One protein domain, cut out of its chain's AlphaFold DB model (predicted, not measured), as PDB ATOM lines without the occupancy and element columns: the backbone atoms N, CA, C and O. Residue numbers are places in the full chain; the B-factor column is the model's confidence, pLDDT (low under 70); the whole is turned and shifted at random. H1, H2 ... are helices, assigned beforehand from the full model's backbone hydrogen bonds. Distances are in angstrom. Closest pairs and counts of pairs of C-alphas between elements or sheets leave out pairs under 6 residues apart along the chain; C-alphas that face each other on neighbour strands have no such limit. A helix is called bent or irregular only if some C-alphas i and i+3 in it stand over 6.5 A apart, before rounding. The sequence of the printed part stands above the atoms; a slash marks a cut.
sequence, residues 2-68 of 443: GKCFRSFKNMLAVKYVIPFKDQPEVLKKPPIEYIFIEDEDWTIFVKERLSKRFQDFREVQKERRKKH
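Overview. This is residues 2 to 68 of the 443 residues of an uncharacterized protein of Vitis vinifera (UniProt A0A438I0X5). Two helices, H1 and H2, meet about perpendicular, residues 13 to 18 of H1 packing on residues 46 to 50 of H2, while a long loop, residues 21 to 38, joins them. H3 turns off H2 at a corner, and its residues 59 to 66 stick out as an arm; residues 2 to 8 of H1 stick out too. The 67 printed residues, with three named helices and no named strand, are all helix in class and only just compact, close to loose, with a radius of gyration of the C-alphas of 12.8 A and spans of 37 by 27 by 16 A.

Along the chain. H1, residues 2 to 20, starts at C-alpha 2 (-24.800, -41.733, 34.110) and is 26.2 A long, with a kink of 33 degrees near residue 14; it is only just irregular, C-alphas 15 and 18 being 6.9 A apart. H2 is residues 39 to 50, 16.4 A. H3, residues 52 to 66, 21.2 A, ends at C-alpha 66 (-31.520, -27.122, 16.543).

Arrangement. H1 and H2 touch at 78 degrees, about perpendicular, with residues 13 to 18 and 46 to 50 alone; their closest C-alphas, Val 17 and Val 46, are 6.4 A apart. H2 and H3 are close but not clearly touching, closest at the C-alphas of Glu 48 and Phe 54, 6.9 A, a steep tilt of 61 degrees, the same way. H1 and H3 are apart. Every O i to N i+4 pair is within hydrogen-bond range in H2 and H3, and 12 of 15 in H1.

Size, cuts and confidence. The C-alphas farthest apart, Asp 39 and Lys 67, are 37.8 A apart. The printed part has no cut; link H1 to H2 is long, H2 to H3 tight. Mean pLDDT of the printed part is 90.3, with residue 3 under 70.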
ATOM      1  N   GLY A   2     -23.999 -41.697  35.350       70.94
ATOM      2  CA  GLY A   2     -24.800 -41.733  34.110       70.94
ATOM      3  C   GLY A   2     -24.488 -40.682  33.025       70.94
ATOM      4  O   GLY A   2     -24.501 -41.021  31.844       70.94
ATOM      5  N   LYS A   3     -24.162 -39.424  33.375       69.50
ATOM      6  CA  LYS A   3     -23.822 -38.379  32.377       69.50
ATOM      7  C   LYS A   3     -22.508 -38.675  31.642       69.50
ATOM      8  O   LYS A   3     -22.474 -38.608  30.417       69.50
ATOM      9  N   CYS A   4     -21.457 -39.050  32.375       71.81
ATOM     10  CA  CYS A   4     -20.154 -39.384  31.792       71.81
ATOM     11  C   CYS A   4     -20.254 -40.621  30.897       71.81
ATOM     12  O   CYS A   4     -19.773 -40.596  29.770       71.81
ATOM     13  N   PHE A   5     -20.967 -41.659  31.348       79.19
ATOM     14  CA  PHE A   5     -21.162 -42.873  30.557       79.19
ATOM     15  C   PHE A   5     -21.979 -42.620  29.282       79.19
ATOM     16  O   PHE A   5     -21.629 -43.104  28.209       79.19
ATOM     17  N   ARG A   6     -23.023 -41.782  29.356       82.69
ATOM     18  CA  ARG A   6     -23.778 -41.345  28.171       82.69
ATOM     19  C   ARG A   6     -22.896 -40.570  27.189       82.69
ATOM     20  O   ARG A   6     -22.978 -40.809  25.987       82.69
ATOM     21  N   SER A   7     -22.043 -39.677  27.692       85.06
ATOM     22  CA  SER A   7     -21.084 -38.930  26.869       85.06
ATOM     23  C   SER A   7     -20.057 -39.852  26.211       85.06
ATOM     24  O   SER A   7     -19.766 -39.694  25.030       85.06
ATOM     25  N   PHE A   8     -19.559 -40.846  26.948       90.88
ATOM     26  CA  PHE A   8     -18.637 -41.859  26.445       90.88
ATOM     27  C   PHE A   8     -19.266 -42.698  25.328       90.88
ATOM     28  O   PHE A   8     -18.716 -42.757  24.233       90.88
ATOM     29  N   LYS A   9     -20.476 -43.241  25.536       90.44
ATOM     30  CA  LYS A   9     -21.222 -43.961  24.486       90.44
ATOM     31  C   LYS A   9     -21.470 -43.091  23.254       90.44
ATOM     32  O   LYS A   9     -21.348 -43.568  22.130       90.44
ATOM     33  N   ASN A  10     -21.808 -41.816  23.441       90.81
ATOM     34  CA  ASN A  10     -21.986 -40.897  22.318       90.81
ATOM     35  C   ASN A  10     -20.671 -40.662  21.558       90.81
ATOM     36  O   ASN A  10     -20.667 -40.677  20.333       90.81
ATOM     37  N   MET A  11     -19.559 -40.483  22.274       94.75
ATOM     38  CA  MET A  11     -18.230 -40.347  21.681       94.75
ATOM     39  C   MET A  11     -17.858 -41.594  20.871       94.75
ATOM     40  O   MET A  11     -17.497 -41.450  19.703       94.75
ATOM     41  N   LEU A  12     -18.048 -42.794  21.433       94.38
ATOM     42  CA  LEU A  12     -17.811 -44.056  20.729       94.38
ATOM     43  C   LEU A  12     -18.626 -44.139  19.437       94.38
ATOM     44  O   LEU A  12     -18.085 -44.404  18.366       94.38
ATOM     45  N   ALA A  13     -19.924 -43.837  19.521       93.38
ATOM     46  CA  ALA A  13     -20.812 -43.877  18.369       93.38
ATOM     47  C   ALA A  13     -20.402 -42.872  17.280       93.38
ATOM     48  O   ALA A  13     -20.370 -43.220  16.104       93.38
ATOM     49  N   VAL A  14     -20.089 -41.627  17.651       93.31
ATOM     50  CA  VAL A  14     -19.777 -40.554  16.692       93.31
ATOM     51  C   VAL A  14     -18.397 -40.718  16.061       93.31
ATOM     52  O   VAL A  14     -18.259 -40.419  14.880       93.31
ATOM     53  N   LYS A  15     -17.393 -41.172  16.816       94.56
ATOM     54  CA  LYS A  15     -16.018 -41.298  16.312       94.56
ATOM     55  C   LYS A  15     -15.739 -42.638  15.639       94.56
ATOM     56  O   LYS A  15     -15.053 -42.655  14.625       94.56
ATOM     57  N   TYR A  16     -16.260 -43.736  16.186       94.50
ATOM     58  CA  TYR A  16     -15.811 -45.082  15.817       94.50
ATOM     59  C   TYR A  16     -16.896 -45.960  15.185       94.50
ATOM     60  O   TYR A  16     -16.556 -46.988  14.620       94.50
ATOM     61  N   VAL A  17     -18.179 -45.574  15.234       94.50
ATOM     62  CA  VAL A  17     -19.267 -46.384  14.645       94.50
ATOM     63  C   VAL A  17     -19.886 -45.715  13.421       94.50
ATOM     64  O   VAL A  17     -19.835 -46.252  12.321       94.50
ATOM     65  N   ILE A  18     -20.467 -44.525  13.590       92.19
ATOM     66  CA  ILE A  18     -21.232 -43.834  12.540       92.19
ATOM     67  C   ILE A  18     -20.395 -43.538  11.280       92.19
ATOM     68  O   ILE A  18     -20.924 -43.756  10.190       92.19
ATOM     69  N   PRO A  19     -19.128 -43.076  11.371       94.75
ATOM     70  CA  PRO A  19     -18.309 -42.811  10.185       94.75
ATOM     71  C   PRO A  19     -17.983 -44.067   9.368       94.75
ATOM     72  O   PRO A  19     -17.787 -43.971   8.162       94.75
ATOM     73  N   PHE A  20     -17.965 -45.239  10.009       94.44
ATOM     74  CA  PHE A  20     -17.586 -46.519   9.403       94.44
ATOM     75  C   PHE A  20     -18.786 -47.445   9.179       94.44
ATOM     76  O   PHE A  20     -18.617 -48.644   8.985       94.44
ATOM     77  N   LYS A  21     -20.014 -46.903   9.184       90.94
ATOM     78  CA  LYS A  21     -21.257 -47.681   9.039       90.94
ATOM     79  C   LYS A  21     -21.289 -48.574   7.785       90.94
ATOM     80  O   LYS A  21     -21.936 -49.615   7.808       90.94
ATOM     81  N   ASP A  22     -20.593 -48.164   6.723       92.06
ATOM     82  CA  ASP A  22     -20.543 -48.854   5.427       92.06
ATOM     83  C   ASP A  22     -19.317 -49.791   5.313       92.06
ATOM     84  O   ASP A  22     -19.110 -50.430   4.285       92.06
ATOM     85  N   GLN A  23     -18.493 -49.882   6.365       92.88
ATOM     86  CA  GLN A  23     -17.260 -50.677   6.426       92.88
ATOM     87  C   GLN A  23     -17.316 -51.671   7.601       92.88
ATOM     88  O   GLN A  23     -16.674 -51.461   8.633       92.88
ATOM     89  N   PRO A  24     -18.067 -52.781   7.469       88.31
ATOM     90  CA  PRO A  24     -18.306 -53.715   8.573       88.31
ATOM     91  C   PRO A  24     -17.025 -54.374   9.105       88.31
ATOM     92  O   PRO A  24     -16.958 -54.717  10.282       88.31
ATOM     93  N   GLU A  25     -15.989 -54.501   8.272       89.94
ATOM     94  CA  GLU A  25     -14.687 -55.062   8.655       89.94
ATOM     95  C   GLU A  25     -13.997 -54.263   9.769       89.94
ATOM     96  O   GLU A  25     -13.413 -54.849  10.678       89.94
ATOM     97  N   VAL A  26     -14.128 -52.931   9.753       91.00
ATOM     98  CA  VAL A  26     -13.517 -52.033  10.749       91.00
ATOM     99  C   VAL A  26     -14.272 -52.078  12.082       91.00
ATOM    100  O   VAL A  26     -13.713 -51.775  13.130       91.00
ATOM    101  N   LEU A  27     -15.539 -52.497  12.059       92.94
ATOM    102  CA  LEU A  27     -16.423 -52.510  13.223       92.94
ATOM    103  C   LEU A  27     -16.406 -53.832  13.997       92.94
ATOM    104  O   LEU A  27     -17.078 -53.925  15.021       92.94
ATOM    105  N   LYS A  28     -15.650 -54.843  13.545       92.06
ATOM    106  CA  LYS A  28     -15.588 -56.165  14.195       92.06
ATOM    107  C   LYS A  28     -15.003 -56.127  15.604       92.06
ATOM    108  O   LYS A  28     -15.318 -57.001  16.400       92.06
ATOM    109  N   LYS A  29     -14.145 -55.147  15.897       92.69
ATOM    110  CA  LYS A  29     -13.455 -55.017  17.182       92.69
ATOM    111  C   LYS A  29     -13.552 -53.597  17.730       92.69
ATOM    112  O   LYS A  29     -13.641 -52.655  16.936       92.69
ATOM    113  N   PRO A  30     -13.518 -53.432  19.062       93.38
ATOM    114  CA  PRO A  30     -13.464 -52.115  19.668       93.38
ATOM    115  C   PRO A  30     -12.166 -51.384  19.283       93.38
ATOM    116  O   PRO A  30     -11.160 -52.016  18.943       93.38
ATOM    117  N   PRO A  31     -12.155 -50.042  19.350       92.69
ATOM    118  CA  PRO A  31     -10.939 -49.265  19.139       92.69
ATOM    119  C   PRO A  31      -9.841 -49.666  20.129       92.69
ATOM    120  O   PRO A  31     -10.130 -49.935  21.293       92.69
ATOM    121  N   ILE A  32      -8.578 -49.622  19.695       90.25
ATOM    122  CA  ILE A  32      -7.410 -50.019  20.509       90.25
ATOM    123  C   ILE A  32      -7.335 -49.227  21.828       90.25
ATOM    124  O   ILE A  32      -6.942 -49.755  22.861       90.25
ATOM    125  N   GLU A  33      -7.769 -47.967  21.832       91.75
ATOM    126  CA  GLU A  33      -7.833 -47.137  23.046       91.75
ATOM    127  C   GLU A  33      -8.820 -47.669  24.104       91.75
ATOM    128  O   GLU A  33      -8.732 -47.308  25.278       91.75
ATOM    129  N   TYR A  34      -9.759 -48.527  23.702       92.06
ATOM    130  CA  TYR A  34     -10.842 -49.058  24.527       92.06
ATOM    131  C   TYR A  34     -10.879 -50.592  24.497       92.06
ATOM    132  O   TYR A  34     -11.955 -51.184  24.480       92.06
ATOM    133  N   ILE A  35      -9.705 -51.239  24.537       88.31
ATOM    134  CA  ILE A  35      -9.565 -52.711  24.579       88.31
ATOM    135  C   ILE A  35     -10.268 -53.390  25.764       88.31
ATOM    136  O   ILE A  35     -10.453 -54.598  25.750       88.31
ATOM    137  N   PHE A  36     -10.625 -52.632  26.805       91.25
ATOM    138  CA  PHE A  36     -11.360 -53.153  27.958       91.25
ATOM    139  C   PHE A  36     -12.844 -53.416  27.653       91.25
ATOM    140  O   PHE A  36     -13.538 -53.964  28.501       91.25
ATOM    141  N   ILE A  37     -13.352 -52.972  26.497       92.69
ATOM    142  CA  ILE A  37     -14.702 -53.301  26.036       92.69
ATOM    143  C   ILE A  37     -14.653 -54.709  25.449       92.69
ATOM    144  O   ILE A  37     -13.862 -54.964  24.546       92.69
ATOM    145  N   GLU A  38     -15.501 -55.606  25.936       94.44
ATOM    146  CA  GLU A  38     -15.570 -56.970  25.418       94.44
ATOM    147  C   GLU A  38     -16.074 -56.986  23.964       94.44
ATOM    148  O   GLU A  38     -16.933 -56.186  23.575       94.44
ATOM    149  N   ASP A  39     -15.554 -57.906  23.145       92.44
ATOM    150  CA  ASP A  39     -15.922 -58.018  21.723       92.44
ATOM    151  C   ASP A  39     -17.440 -58.255  21.544       92.44
ATOM    152  O   ASP A  39     -18.058 -57.744  20.599       92.44
ATOM    153  N   GLU A  40     -18.069 -58.981  22.475       94.12
ATOM    154  CA  GLU A  40     -19.515 -59.228  22.494       94.12
ATOM    155  C   GLU A  40     -20.309 -57.940  22.770       94.12
ATOM    156  O   GLU A  40     -21.196 -57.572  21.989       94.12
ATOM    157  N   ASP A  41     -19.926 -57.189  23.805       92.62
ATOM    158  CA  ASP A  41     -20.519 -55.893  24.148       92.62
ATOM    159  C   ASP A  41     -20.370 -54.872  23.019       92.62
ATOM    160  O   ASP A  41     -21.309 -54.134  22.697       92.62
ATOM    161  N   TRP A  42     -19.195 -54.828  22.387       95.56
ATOM    162  CA  TRP A  42     -18.942 -53.965  21.240       95.56
ATOM    163  C   TRP A  42     -19.863 -54.315  20.069       95.56
ATOM    164  O   TRP A  42     -20.475 -53.427  19.471       95.56
ATOM    165  N   THR A  43     -20.032 -55.607  19.785       94.06
ATOM    166  CA  THR A  43     -20.918 -56.092  18.720       94.06
ATOM    167  C   THR A  43     -22.373 -55.696  18.980       94.06
ATOM    168  O   THR A  43     -23.047 -55.165  18.087       94.06
ATOM    169  N   ILE A  44     -22.860 -55.885  20.212       95.31
ATOM    170  CA  ILE A  44     -24.205 -55.461  20.630       95.31
ATOM    171  C   ILE A  44     -24.351 -53.942  20.480       95.31
ATOM    172  O   ILE A  44     -25.337 -53.462  19.911       95.31
ATOM    173  N   PHE A  45     -23.355 -53.179  20.932       95.31
ATOM    174  CA  PHE A  45     -23.349 -51.723  20.864       95.31
ATOM    175  C   PHE A  45     -23.384 -51.201  19.421       95.31
ATOM    176  O   PHE A  45     -24.192 -50.326  19.106       95.31
ATOM    177  N   VAL A  46     -22.554 -51.739  18.524       95.19
ATOM    178  CA  VAL A  46     -22.540 -51.366  17.102       95.19
ATOM    179  C   VAL A  46     -23.898 -51.655  16.467       95.19
ATOM    180  O   VAL A  46     -24.476 -50.773  15.827       95.19
ATOM    181  N   LYS A  47     -24.459 -52.848  16.708       94.56
ATOM    182  CA  LYS A  47     -25.787 -53.231  16.208       94.56
ATOM    183  C   LYS A  47     -26.880 -52.282  16.706       94.56
ATOM    184  O   LYS A  47     -27.715 -51.837  15.918       94.56
ATOM    185  N   GLU A  48     -26.862 -51.923  17.990       95.12
ATOM    186  CA  GLU A  48     -27.797 -50.958  18.582       95.12
ATOM    187  C   GLU A  48     -27.672 -49.580  17.909       95.12
ATOM    188  O   GLU A  48     -28.678 -48.992  17.501       95.12
ATOM    189  N   ARG A  49     -26.444 -49.065  17.748       93.75
ATOM    190  CA  ARG A  49     -26.178 -47.730  17.184       93.75
ATOM    191  C   ARG A  49     -26.450 -47.639  15.686       93.75
ATOM    192  O   ARG A  49     -26.790 -46.558  15.211       93.75
ATOM    193  N   LEU A  50     -26.334 -48.732  14.938       93.56
ATOM    194  CA  LEU A  50     -26.680 -48.778  13.514       93.56
ATOM    195  C   LEU A  50     -28.163 -49.092  13.264       93.56
ATOM    196  O   LEU A  50     -28.636 -48.949  12.138       93.56
ATOM    197  N   SER A  51     -28.922 -49.468  14.299       94.00
ATOM    198  CA  SER A  51     -30.349 -49.763  14.160       94.00
ATOM    199  C   SER A  51     -31.155 -48.556  13.661       94.00
ATOM    200  O   SER A  51     -30.925 -47.409  14.059       94.00
ATOM    201  N   LYS A  52     -32.175 -48.824  12.835       94.56
ATOM    202  CA  LYS A  52     -33.083 -47.792  12.310       94.56
ATOM    203  C   LYS A  52     -33.745 -46.984  13.433       94.56
ATOM    204  O   LYS A  52     -33.712 -45.758  13.404       94.56
ATOM    205  N   ARG A  53     -34.225 -47.670  14.478       93.56
ATOM    206  CA  ARG A  53     -34.816 -47.056  15.679       93.56
ATOM    207  C   ARG A  53     -33.882 -46.027  16.321       93.56
ATOM    208  O   ARG A  53     -34.329 -44.942  16.688       93.56
ATOM    209  N   PHE A  54     -32.598 -46.357  16.476       92.12
ATOM    210  CA  PHE A  54     -31.638 -45.438  17.080       92.12
ATOM    211  C   PHE A  54     -31.342 -44.240  16.174       92.12
ATOM    212  O   PHE A  54     -31.270 -43.114  16.666       92.12
ATOM    213  N   GLN A  55     -31.194 -44.462  14.865       91.00
ATOM    214  CA  GLN A  55     -30.957 -43.378  13.909       91.00
ATOM    215  C   GLN A  55     -32.128 -42.390  13.884       91.00
ATOM    216  O   GLN A  55     -31.904 -41.185  13.989       91.00
ATOM    217  N   ASP A  56     -33.366 -42.885  13.869       93.06
ATOM    218  CA  ASP A  56     -34.561 -42.036  13.904       93.06
ATOM    219  C   ASP A  56     -34.645 -41.246  15.220       93.06
ATOM    220  O   ASP A  56     -34.844 -40.030  15.215       93.06
ATOM    221  N   PHE A  57     -34.396 -41.905  16.360       89.12
ATOM    222  CA  PHE A  57     -34.326 -41.228  17.656       89.12
ATOM    223  C   PHE A  57     -33.257 -40.125  17.669       89.12
ATOM    224  O   PHE A  57     -33.512 -39.016  18.141       89.12
ATOM    225  N   ARG A  58     -32.065 -40.410  17.133       88.44
ATOM    226  CA  ARG A  58     -30.952 -39.460  17.060       88.44
ATOM    227  C   ARG A  58     -31.304 -38.236  16.220       88.44
ATOM    228  O   ARG A  58     -31.002 -37.125  16.654       88.44
ATOM    229  N   GLU A  59     -31.938 -38.412  15.064       90.94
ATOM    230  CA  GLU A  59     -32.355 -37.286  14.223       90.94
ATOM    231  C   GLU A  59     -33.423 -36.432  14.915       90.94
ATOM    232  O   GLU A  59     -33.271 -35.214  14.989       90.94
ATOM    233  N   VAL A  60     -34.417 -37.043  15.573       90.88
ATOM    234  CA  VAL A  60     -35.398 -36.296  16.382       90.88
ATOM    235  C   VAL A  60     -34.714 -35.470  17.477       90.88
ATOM    236  O   VAL A  60     -35.070 -34.310  17.692       90.88
ATOM    237  N   GLN A  61     -33.715 -36.026  18.173       86.19
ATOM    238  CA  GLN A  61     -32.983 -35.273  19.198       86.19
ATOM    239  C   GLN A  61     -32.128 -34.143  18.605       86.19
ATOM    240  O   GLN A  61     -32.046 -33.072  19.209       86.19
ATOM    241  N   LYS A  62     -31.520 -34.336  17.427       86.94
ATOM    242  CA  LYS A  62     -30.803 -33.263  16.721       86.94
ATOM    243  C   LYS A  62     -31.740 -32.128  16.332       86.94
ATOM    244  O   LYS A  62     -31.415 -30.978  16.602       86.94
ATOM    245  N   GLU A  63     -32.906 -32.442  15.774       89.75
ATOM    246  CA  GLU A  63     -33.913 -31.437  15.420       89.75
ATOM    247  C   GLU A  63     -34.407 -30.674  16.654       89.75
ATOM    248  O   GLU A  63     -34.517 -29.450  16.631       89.75
ATOM    249  N   ARG A  64     -34.611 -31.358  17.787       85.81
ATOM    250  CA  ARG A  64     -34.923 -30.691  19.064       85.81
ATOM    251  C   ARG A  64     -33.801 -29.754  19.517       85.81
ATOM    252  O   ARG A  64     -34.091 -28.651  19.970       85.81
ATOM    253  N   ARG A  65     -32.531 -30.157  19.388       82.19
ATOM    254  CA  ARG A  65     -31.380 -29.303  19.734       82.19
ATOM    255  C   ARG A  65     -31.220 -28.112  18.793       82.19
ATOM    256  O   ARG A  65     -30.851 -27.052  19.278       82.19
ATOM    257  N   LYS A  66     -31.537 -28.244  17.500       85.75
ATOM    258  CA  LYS A  66     -31.520 -27.122  16.543       85.75
ATOM    259  C   LYS A  66     -32.511 -26.014  16.909       85.75
ATOM    260  O   LYS A  66     -32.244 -24.854  16.635       85.75
ATOM    261  N   LYS A  67     -33.623 -26.356  17.570       84.31
ATOM    262  CA  LYS A  67     -34.608 -25.380  18.076       84.31
ATOM    263  C   LYS A  67     -34.130 -24.601  19.309       84.31
ATOM    264  O   LYS A  67     -34.826 -23.698  19.759       84.31
ATOM    265  N   HIS A  68     -32.986 -24.956  19.896       80.75
ATOM    266  CA  HIS A  68     -32.444 -24.272  21.065       80.75
ATOM    267  C   HIS A  68     -31.659 -23.024  20.639       80.75
ATOM    268  O   HIS A  68     -30.489 -23.120  20.274       80.75
TER     269      HIS A  68